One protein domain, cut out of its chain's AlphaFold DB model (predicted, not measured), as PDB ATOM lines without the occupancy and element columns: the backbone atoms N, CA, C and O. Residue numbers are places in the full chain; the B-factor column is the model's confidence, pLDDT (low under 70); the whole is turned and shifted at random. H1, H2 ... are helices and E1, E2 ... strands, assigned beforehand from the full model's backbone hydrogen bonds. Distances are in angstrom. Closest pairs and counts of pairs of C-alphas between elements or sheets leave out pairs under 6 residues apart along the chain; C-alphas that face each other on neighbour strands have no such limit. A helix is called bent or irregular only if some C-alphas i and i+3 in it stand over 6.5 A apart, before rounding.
ATOM      1  N   TYR A   5      14.723 -10.865  94.855       76.06
ATOM      2  CA  TYR A   5      14.204  -9.626  94.296       76.06
ATOM      3  C   TYR A   5      14.988  -8.386  94.745       76.06
ATOM      4  O   TYR A   5      14.981  -7.391  94.025       76.06
ATOM      5  N   TYR A   6      15.682  -8.445  95.889       80.31
ATOM      6  CA  TYR A   6      16.468  -7.324  96.409       80.31
ATOM      7  C   TYR A   6      17.779  -7.093  95.646       80.31
ATOM      8  O   TYR A   6      18.254  -5.967  95.618       80.31
ATOM      9  N   PHE A   7      18.307  -8.105  94.950       75.94
ATOM     10  CA  PHE A   7      19.570  -8.037  94.194       75.94
ATOM     11  C   PHE A   7      19.419  -7.423  92.791       75.94
ATOM     12  O   PHE A   7      20.185  -7.718  91.868       75.94
ATOM     13  N   GLY A   8      18.367  -6.625  92.581       84.38
ATOM     14  CA  GLY A   8      18.108  -5.945  91.316       84.38
ATOM     15  C   GLY A   8      18.159  -6.885  90.106       84.38
ATOM     16  O   GLY A   8      17.562  -7.964  90.097       84.38
ATOM     17  N   VAL A   9      18.871  -6.472  89.057       86.06
ATOM     18  CA  VAL A   9      18.890  -7.169  87.760       86.06
ATOM     19  C   VAL A   9      19.489  -8.575  87.857       86.06
ATOM     20  O   VAL A   9      18.994  -9.484  87.188       86.06
ATOM     21  N   GLU A  10      20.504  -8.783  88.697       83.94
ATOM     22  CA  GLU A  10      21.221 -10.059  88.745       83.94
ATOM     23  C   GLU A  10      20.415 -11.137  89.479       83.94
ATOM     24  O   GLU A  10      20.261 -12.248  88.963       83.94
ATOM     25  N   GLY A  11      19.761 -10.780  90.589       84.31
ATOM     26  CA  GLY A  11      18.798 -11.665  91.252       84.31
ATOM     27  C   GLY A  11      17.644 -12.064  90.326       84.31
ATOM     28  O   GLY A  11      17.298 -13.243  90.207       84.31
ATOM     29  N   HIS A  12      17.112 -11.105  89.559       83.75
ATOM     30  CA  HIS A  12      16.080 -11.382  88.556       83.75
ATOM     31  C   HIS A  12      16.586 -12.251  87.395       83.75
ATOM     32  O   HIS A  12      15.803 -13.008  86.817       83.75
ATOM     33  N   ARG A  13      17.869 -12.153  87.020       88.19
ATOM     34  CA  ARG A  13      18.474 -12.975  85.963       88.19
ATOM     35  C   ARG A  13      18.548 -14.437  86.379       88.19
ATOM     36  O   ARG A  13      18.288 -15.308  85.551       88.19
ATOM     37  N   ILE A  14      18.867 -14.708  87.642       85.38
ATOM     38  CA  ILE A  14      18.940 -16.080  88.147       85.38
ATOM     39  C   ILE A  14      17.534 -16.678  88.262       85.38
ATOM     40  O   ILE A  14      17.310 -17.759  87.727       85.38
ATOM     41  N   LEU A  15      16.566 -15.932  88.805       85.44
ATOM     42  CA  LEU A  15      15.157 -16.351  88.853       85.44
ATOM     43  C   LEU A  15      14.519 -16.568  87.470       85.44
ATOM     44  O   LEU A  15      13.572 -17.337  87.333       85.44
ATOM     45  N   ARG A  16      14.984 -15.866  86.429       86.44
ATOM     46  CA  ARG A  16      14.505 -16.078  85.051       86.44
ATOM     47  C   ARG A  16      15.085 -17.323  84.392       86.44
ATOM     48  O   ARG A  16      14.447 -17.860  83.497       86.44
ATOM     49  N   LYS A  17      16.300 -17.714  84.775       86.62
ATOM     50  CA  LYS A  17      16.976 -18.905  84.243       86.62
ATOM     51  C   LYS A  17      16.531 -20.186  84.940       86.62
ATOM     52  O   LYS A  17      16.774 -21.257  84.398       86.62
ATOM     53  N   ASP A  18      15.958 -20.071  86.132       87.75
ATOM     54  CA  ASP A  18      15.450 -21.221  86.865       87.75
ATOM     55  C   ASP A  18      14.103 -21.696  86.310       87.75
ATOM     56  O   ASP A  18      13.347 -20.937  85.698       87.75
ATOM     57  N   GLU A  19      13.812 -22.968  86.547       88.31
ATOM     58  CA  GLU A  19      12.538 -23.591  86.203       88.31
ATOM     59  C   GLU A  19      11.410 -23.124  87.125       88.31
ATOM     60  O   GLU A  19      10.248 -23.170  86.734       88.31
ATOM     61  N   LEU A  20      11.744 -22.616  88.313       86.69
ATOM     62  CA  LEU A  20      10.789 -22.108  89.290       86.69
ATOM     63  C   LEU A  20      10.518 -20.607  89.102       86.69
ATOM     64  O   LEU A  20      11.417 -19.807  88.834       86.69
ATOM     65  N   TYR A  21       9.273 -20.195  89.315       85.88
ATOM     66  CA  TYR A  21       8.900 -18.796  89.488       85.88
ATOM     67  C   TYR A  21       7.940 -18.619  90.659       85.88
ATOM     68  O   TYR A  21       7.145 -19.496  90.984       85.88
ATOM     69  N   ILE A  22       8.017 -17.450  91.287       85.19
ATOM     70  CA  ILE A  22       7.130 -17.068  92.379       85.19
ATOM     71  C   ILE A  22       5.885 -16.441  91.749       85.19
ATOM     72  O   ILE A  22       5.963 -15.379  91.128       85.19
ATOM     73  N   ALA A  23       4.756 -17.137  91.857       85.31
ATOM     74  CA  ALA A  23       3.456 -16.701  91.355       85.31
ATOM     75  C   ALA A  23       2.701 -15.836  92.381       85.31
ATOM     76  O   ALA A  23       1.823 -15.061  92.006       85.31
ATOM     77  N   GLY A  24       3.070 -15.927  93.662       83.69
ATOM     78  CA  GLY A  24       2.480 -15.158  94.754       83.69
ATOM     79  C   GLY A  24       3.276 -15.294  96.056       83.69
ATOM     80  O   GLY A  24       4.279 -16.003  96.084       83.69
ATOM     81  N   PRO A  25       2.846 -14.641  97.153       80.31
ATOM     82  CA  PRO A  25       3.596 -14.599  98.415       80.31
ATOM     83  C   PRO A  25       3.993 -15.971  98.971       80.31
ATOM     84  O   PRO A  25       5.058 -16.098  99.564       80.31
ATOM     85  N   ASN A  26       3.155 -16.985  98.738       81.69
ATOM     86  CA  ASN A  26       3.357 -18.365  99.183       81.69
ATOM     87  C   ASN A  26       3.136 -19.369  98.036       81.69
ATOM     88  O   ASN A  26       2.771 -20.512  98.285       81.69
ATOM     89  N   ASP A  27       3.271 -18.928  96.783       82.38
ATOM     90  CA  ASP A  27       2.968 -19.745  95.605       82.38
ATOM     91  C   ASP A  27       4.188 -19.778  94.682       82.38
ATOM     92  O   ASP A  27       4.616 -18.745  94.153       82.38
ATOM     93  N   VAL A  28       4.765 -20.970  94.523       84.06
ATOM     94  CA  VAL A  28       5.921 -21.244  93.666       84.06
ATOM     95  C   VAL A  28       5.498 -22.268  92.624       84.06
ATOM     96  O   VAL A  28       4.996 -23.336  92.959       84.06
ATOM     97  N   ARG A  29       5.703 -21.939  91.350       85.56
ATOM     98  CA  ARG A  29       5.249 -22.738  90.208       85.56
ATOM     99  C   ARG A  29       6.381 -22.978  89.219       85.56
ATOM    100  O   ARG A  29       7.369 -22.246  89.205       85.56
ATOM    101  N   PHE A  30       6.215 -23.971  88.353       86.38
ATOM    102  CA  PHE A  30       7.146 -24.246  87.259       86.38
ATOM    103  C   PHE A  30       6.822 -23.385  86.036       86.38
ATOM    104  O   PHE A  30       5.667 -23.276  85.631       86.38
ATOM    105  N   ARG A  31       7.845 -22.764  85.439       82.81
ATOM    106  CA  ARG A  31       7.728 -21.897  84.253       82.81
ATOM    107  C   ARG A  31       7.377 -22.664  82.983       82.81
ATOM    108  O   ARG A  31       6.780 -22.077  82.087       82.81
ATOM    109  N   GLU A  32       7.760 -23.932  82.881       71.50
ATOM    110  CA  GLU A  32       7.501 -24.755  81.700       71.50
ATOM    111  C   GLU A  32       6.849 -26.081  82.078       71.50
ATOM    112  O   GLU A  32       7.192 -26.692  83.086       71.50
ATOM    113  N   ASN A  33       5.967 -26.543  81.188       63.06
ATOM    114  CA  ASN A  33       5.305 -27.852  81.139       63.06
ATOM    115  C   ASN A  33       6.295 -29.026  80.951       63.06
ATOM    116  O   ASN A  33       5.991 -30.012  80.281       63.06
ATOM    117  N   ARG A  34       7.522 -28.918  81.471       55.88
ATOM    118  CA  ARG A  34       8.460 -30.035  81.472       55.88
ATOM    119  C   ARG A  34       7.929 -31.052  82.465       55.88
ATOM    120  O   ARG A  34       7.573 -30.705  83.584       55.88
ATOM    121  N   SER A  35       7.888 -32.301  82.033       56.91
ATOM    122  CA  SER A  35       7.312 -33.486  82.676       56.91
ATOM    123  C   SER A  35       7.855 -33.829  84.079       56.91
ATOM    124  O   SER A  35       7.593 -34.912  84.585       56.91
ATOM    125  N   HIS A  36       8.591 -32.916  84.715       57.56
ATOM    126  CA  HIS A  36       9.168 -32.999  86.054       57.56
ATOM    127  C   HIS A  36       8.251 -32.433  87.149       57.56
ATOM    128  O   HIS A  36       8.708 -32.147  88.249       57.56
ATOM    129  N   ALA A  37       6.943 -32.327  86.893       59.69
ATOM    130  CA  ALA A  37       5.953 -31.982  87.918       59.69
ATOM    131  C   ALA A  37       5.904 -32.982  89.098       59.69
ATOM    132  O   ALA A  37       5.160 -32.764  90.046       59.69
ATOM    133  N   GLN A  38       6.668 -34.077  89.045       61.19
ATOM    134  CA  GLN A  38       6.593 -35.181  90.000       61.19
ATOM    135  C   GLN A  38       7.371 -34.954  91.307       61.19
ATOM    136  O   GLN A  38       7.069 -35.634  92.278       61.19
ATOM    137  N   ASP A  39       8.294 -33.987  91.384       73.06
ATOM    138  CA  ASP A  39       9.134 -33.798  92.585       73.06
ATOM    139  C   ASP A  39       8.798 -32.544  93.413       73.06
ATOM    140  O   ASP A  39       9.535 -32.182  94.326       73.06
ATOM    141  N   ILE A  40       7.671 -31.871  93.153       80.12
ATOM    142  CA  ILE A  40       7.261 -30.699  93.957       80.12
ATOM    143  C   ILE A  40       6.909 -31.109  95.387       80.12
ATOM    144  O   ILE A  40       7.191 -30.374  96.328       80.12
ATOM    145  N   ASP A  41       6.328 -32.291  95.558       83.81
ATOM    146  CA  ASP A  41       5.977 -32.811  96.880       83.81
ATOM    147  C   ASP A  41       7.178 -33.471  97.581       83.81
ATOM    148  O   ASP A  41       7.087 -33.858  98.745       83.81
ATOM    149  N   ASN A  42       8.320 -33.583  96.892       89.00
ATOM    150  CA  ASN A  42       9.527 -34.190  97.427       89.00
ATOM    151  C   ASN A  42      10.325 -33.164  98.262       89.00
ATOM    152  O   ASN A  42      10.858 -32.195  97.709       89.00
ATOM    153  N   PRO A  43      10.461 -33.348  99.588       89.81
ATOM    154  CA  PRO A  43      11.220 -32.426 100.432       89.81
ATOM    155  C   PRO A  43      12.710 -32.369 100.058       89.81
ATOM    156  O   PRO A  43      13.313 -31.294 100.128       89.81
ATOM    157  N   ASP A  44      13.291 -33.475  99.582       91.12
ATOM    158  CA  ASP A  44      14.710 -33.544  99.217       91.12
ATOM    159  C   ASP A  44      15.025 -32.651  98.010       91.12
ATOM    160  O   ASP A  44      16.081 -32.013  97.947       91.12
ATOM    161  N   TYR A  45      14.082 -32.545  97.067       89.25
ATOM    162  CA  TYR A  45      14.187 -31.627  95.936       89.25
ATOM    163  C   TYR A  45      14.284 -30.171  96.413       89.25
ATOM    164  O   TYR A  45      15.149 -29.417  95.954       89.25
ATOM    165  N   TRP A  46      13.452 -29.775  97.380       88.44
ATOM    166  CA  TRP A  46      13.486 -28.424  97.939       88.44
ATOM    167  C   TRP A  46      14.767 -28.147  98.715       88.44
ATOM    168  O   TRP A  46      15.345 -27.071  98.553       88.44
ATOM    169  N   GLU A  47      15.264 -29.101  99.502       90.44
ATOM    170  CA  GLU A  47      16.555 -28.952 100.176       90.44
ATOM    171  C   GLU A  47      17.702 -28.778  99.178       90.44
ATOM    172  O   GLU A  47      18.533 -27.873  99.328       90.44
ATOM    173  N   ALA A  48      17.728 -29.594  98.122       91.75
ATOM    174  CA  ALA A  48      18.715 -29.488  97.056       91.75
ATOM    175  C   ALA A  48      18.626 -28.131  96.339       91.75
ATOM    176  O   ALA A  48      19.654 -27.482  96.123       91.75
ATOM    177  N   LYS A  49      17.413 -27.645  96.042       89.50
ATOM    178  CA  LYS A  49      17.191 -26.312  95.459       89.50
ATOM    179  C   LYS A  49      17.645 -25.192  96.386       89.50
ATOM    180  O   LYS A  49      18.315 -24.271  95.923       89.50
ATOM    181  N   VAL A  50      17.348 -25.265  97.683       89.50
ATOM    182  CA  VAL A  50      17.815 -24.282  98.671       89.50
ATOM    183  C   VAL A  50      19.341 -24.260  98.729       89.50
ATOM    184  O   VAL A  50      19.921 -23.175  98.735       89.50
ATOM    185  N   ARG A  51      20.004 -25.424  98.719       91.06
ATOM    186  CA  ARG A  51      21.474 -25.507  98.678       91.06
ATOM    187  C   ARG A  51      22.046 -24.925  97.391       91.06
ATOM    188  O   ARG A  51      22.970 -24.122  97.463       91.06
ATOM    189  N   PHE A  52      21.482 -25.283  96.237       89.69
ATOM    190  CA  PHE A  52      21.884 -24.744  94.934       89.69
ATOM    191  C   PHE A  52      21.800 -23.219  94.914       89.69
ATOM    192  O   PHE A  52      22.747 -22.532  94.533       89.69
ATOM    193  N   PHE A  53      20.667 -22.689  95.367       87.50
ATOM    194  CA  PHE A  53      20.454 -21.262  95.464       87.50
ATOM    195  C   PHE A  53      21.428 -20.622  96.449       87.50
ATOM    196  O   PHE A  53      22.116 -19.682  96.069       87.50
ATOM    197  N   ARG A  54      21.580 -21.153  97.668       86.88
ATOM    198  CA  ARG A  54      22.541 -20.622  98.643       86.88
ATOM    199  C   ARG A  54      23.949 -20.558  98.054       86.88
ATOM    200  O   ARG A  54      24.504 -19.473  98.007       86.88
ATOM    201  N   ALA A  55      24.458 -21.650  97.491       89.81
ATOM    202  CA  ALA A  55      25.797 -21.688  96.902       89.81
ATOM    203  C   ALA A  55      25.989 -20.666  95.767       89.81
ATOM    204  O   ALA A  55      27.076 -20.126  95.578       89.81
ATOM    205  N   LYS A  56      24.930 -20.380  95.001       86.69
ATOM    206  CA  LYS A  56      24.972 -19.420  93.894       86.69
ATOM    207  C   LYS A  56      24.816 -17.964  94.344       86.69
ATOM    208  O   LYS A  56      25.321 -17.072  93.667       86.69
ATOM    209  N   TYR A  57      24.101 -17.723  95.441       82.62
ATOM    210  CA  TYR A  57      23.749 -16.381  95.916       82.62
ATOM    211  C   TYR A  57      24.609 -15.876  97.059       82.62
ATOM    212  O   TYR A  57      24.759 -14.669  97.192       82.62
ATOM    213  N   GLU A  58      25.159 -16.766  97.873       84.94
ATOM    214  CA  GLU A  58      26.028 -16.424  98.997       84.94
ATOM    215  C   GLU A  58      27.194 -15.521  98.557       84.94
ATOM    216  O   GLU A  58      27.328 -14.451  99.145       84.94
ATOM    217  N   PRO A  59      27.884 -15.774  97.423       86.25
ATOM    218  CA  PRO A  59      28.915 -14.852  96.938       86.25
ATOM    219  C   PRO A  59      28.380 -13.464  96.543       86.25
ATOM    220  O   PRO A  59      29.073 -12.463  96.695       86.25
ATOM    221  N   MET A  60      27.149 -13.378  96.020       83.88
ATOM    222  CA  MET A  60      26.527 -12.092  95.664       83.88
ATOM    223  C   MET A  60      26.110 -11.317  96.914       83.88
ATOM    224  O   MET A  60      26.264 -10.100  96.971       83.88
ATOM    225  N   TYR A  61      25.603 -12.036  97.916       81.25
ATOM    226  CA  TYR A  61      25.229 -11.473  99.203       81.25
ATOM    227  C   TYR A  61      26.456 -10.922  99.929       81.25
ATOM    228  O   TYR A  61      26.418  -9.783 100.370       81.25
ATOM    229  N   GLU A  62      27.545 -11.690 100.001       84.31
ATOM    230  CA  GLU A  62      28.800 -11.261 100.630       84.31
ATOM    231  C   GLU A  62      29.440 -10.064  99.916       84.31
ATOM    232  O   GLU A  62      30.031  -9.206 100.567       84.31
ATOM    233  N   ALA A  63      29.299  -9.974  98.589       83.88
ATOM    234  CA  ALA A  63      29.827  -8.850  97.819       83.88
ATOM    235  C   ALA A  63      29.044  -7.543  98.043       83.88
ATOM    236  O   ALA A  63      29.647  -6.474  98.114       83.88
ATOM    237  N   GLU A  64      27.710  -7.602  98.124       80.56
ATOM    238  CA  GLU A  64      26.862  -6.409  98.289       80.56
ATOM    239  C   GLU A  64      26.681  -6.011  99.760       80.56
ATOM    240  O   GLU A  64      26.564  -4.832 100.095       80.56
ATOM    241  N   PHE A  65      26.693  -7.000 100.648       75.75
ATOM    242  CA  PHE A  65      26.608  -6.841 102.089       75.75
ATOM    243  C   PHE A  65      27.824  -7.529 102.698       75.75
ATOM    244  O   PHE A  65      27.688  -8.649 103.208       75.75
TER     245      PHE A  65
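Overview. This is residues 5 to 65 of the 233 residues of an uncharacterized protein of Xylaria hypoxylon (UniProt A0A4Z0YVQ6). The model is an open U. One arm is the short, irregular helix H1 followed by a small two-stranded hairpin, E1 and E2; the other is the long helix H2, and residues 31 to 42 join the arms at one end. The printed part has 61 residues, with two named helices and two named strands in the order H1, E1, E2, H2; the sheet, E1 - E2, is antiparallel, and the class is mixed, helices and strands. It is only just loose, close to compact, with a radius of gyration of the C-alphas of 12.7 A, and elongated, spanning 36 by 21 by 20 A.

Arrangement. H1, residues 5 to 17, and E1, residues 20 to 24, have a tight link; their closest C-alphas, those of Leu 15 and Tyr 21, are 6.7 A apart. E1 and E2, residues 27 to 30, form a hairpin with a tight link, antiparallel at 147 degrees. N 21 and O 29 are within hydrogen-bond range at 2.8 A, as are N 29 and O 21 at 2.9 A. H1 and E2 are apart. H2, residues 43 to 64, is near H1, with 12 pairs of C-alphas within 10 A but none within 8 A, and is apart from E1. O i to N i+4 pairs are within hydrogen-bond range in 7 of 9 cases in H1 and 16 of 18 in H2.

Along the chain. H1 begins at C-alpha 5 (14.204, -9.626, 94.296) and is 14.0 A long; it is irregular, with C-alphas 6 and 9 lying 9.0 A apart. E1 measures 12.1 A and E2 10.4 A. H2, 30.4 A long, ends at C-alpha 64 (26.862, -6.409, 98.289); it has a kink of 39 degrees near residue 57 and is only just irregular, C-alphas 56 and 59 being 6.8 A apart.

Size, cuts and confidence. The two C-alphas farthest apart, those of Ser 35 and Phe 65, are 38.2 A apart. The printed part has no cut. The link from E2 to H2 is long, with 12 residues. Residues 41 to 48, of which 43 to 48 belong to H2, stand free. Mean pLDDT of the printed part is 82.3; residues 33 to 38 are under 70.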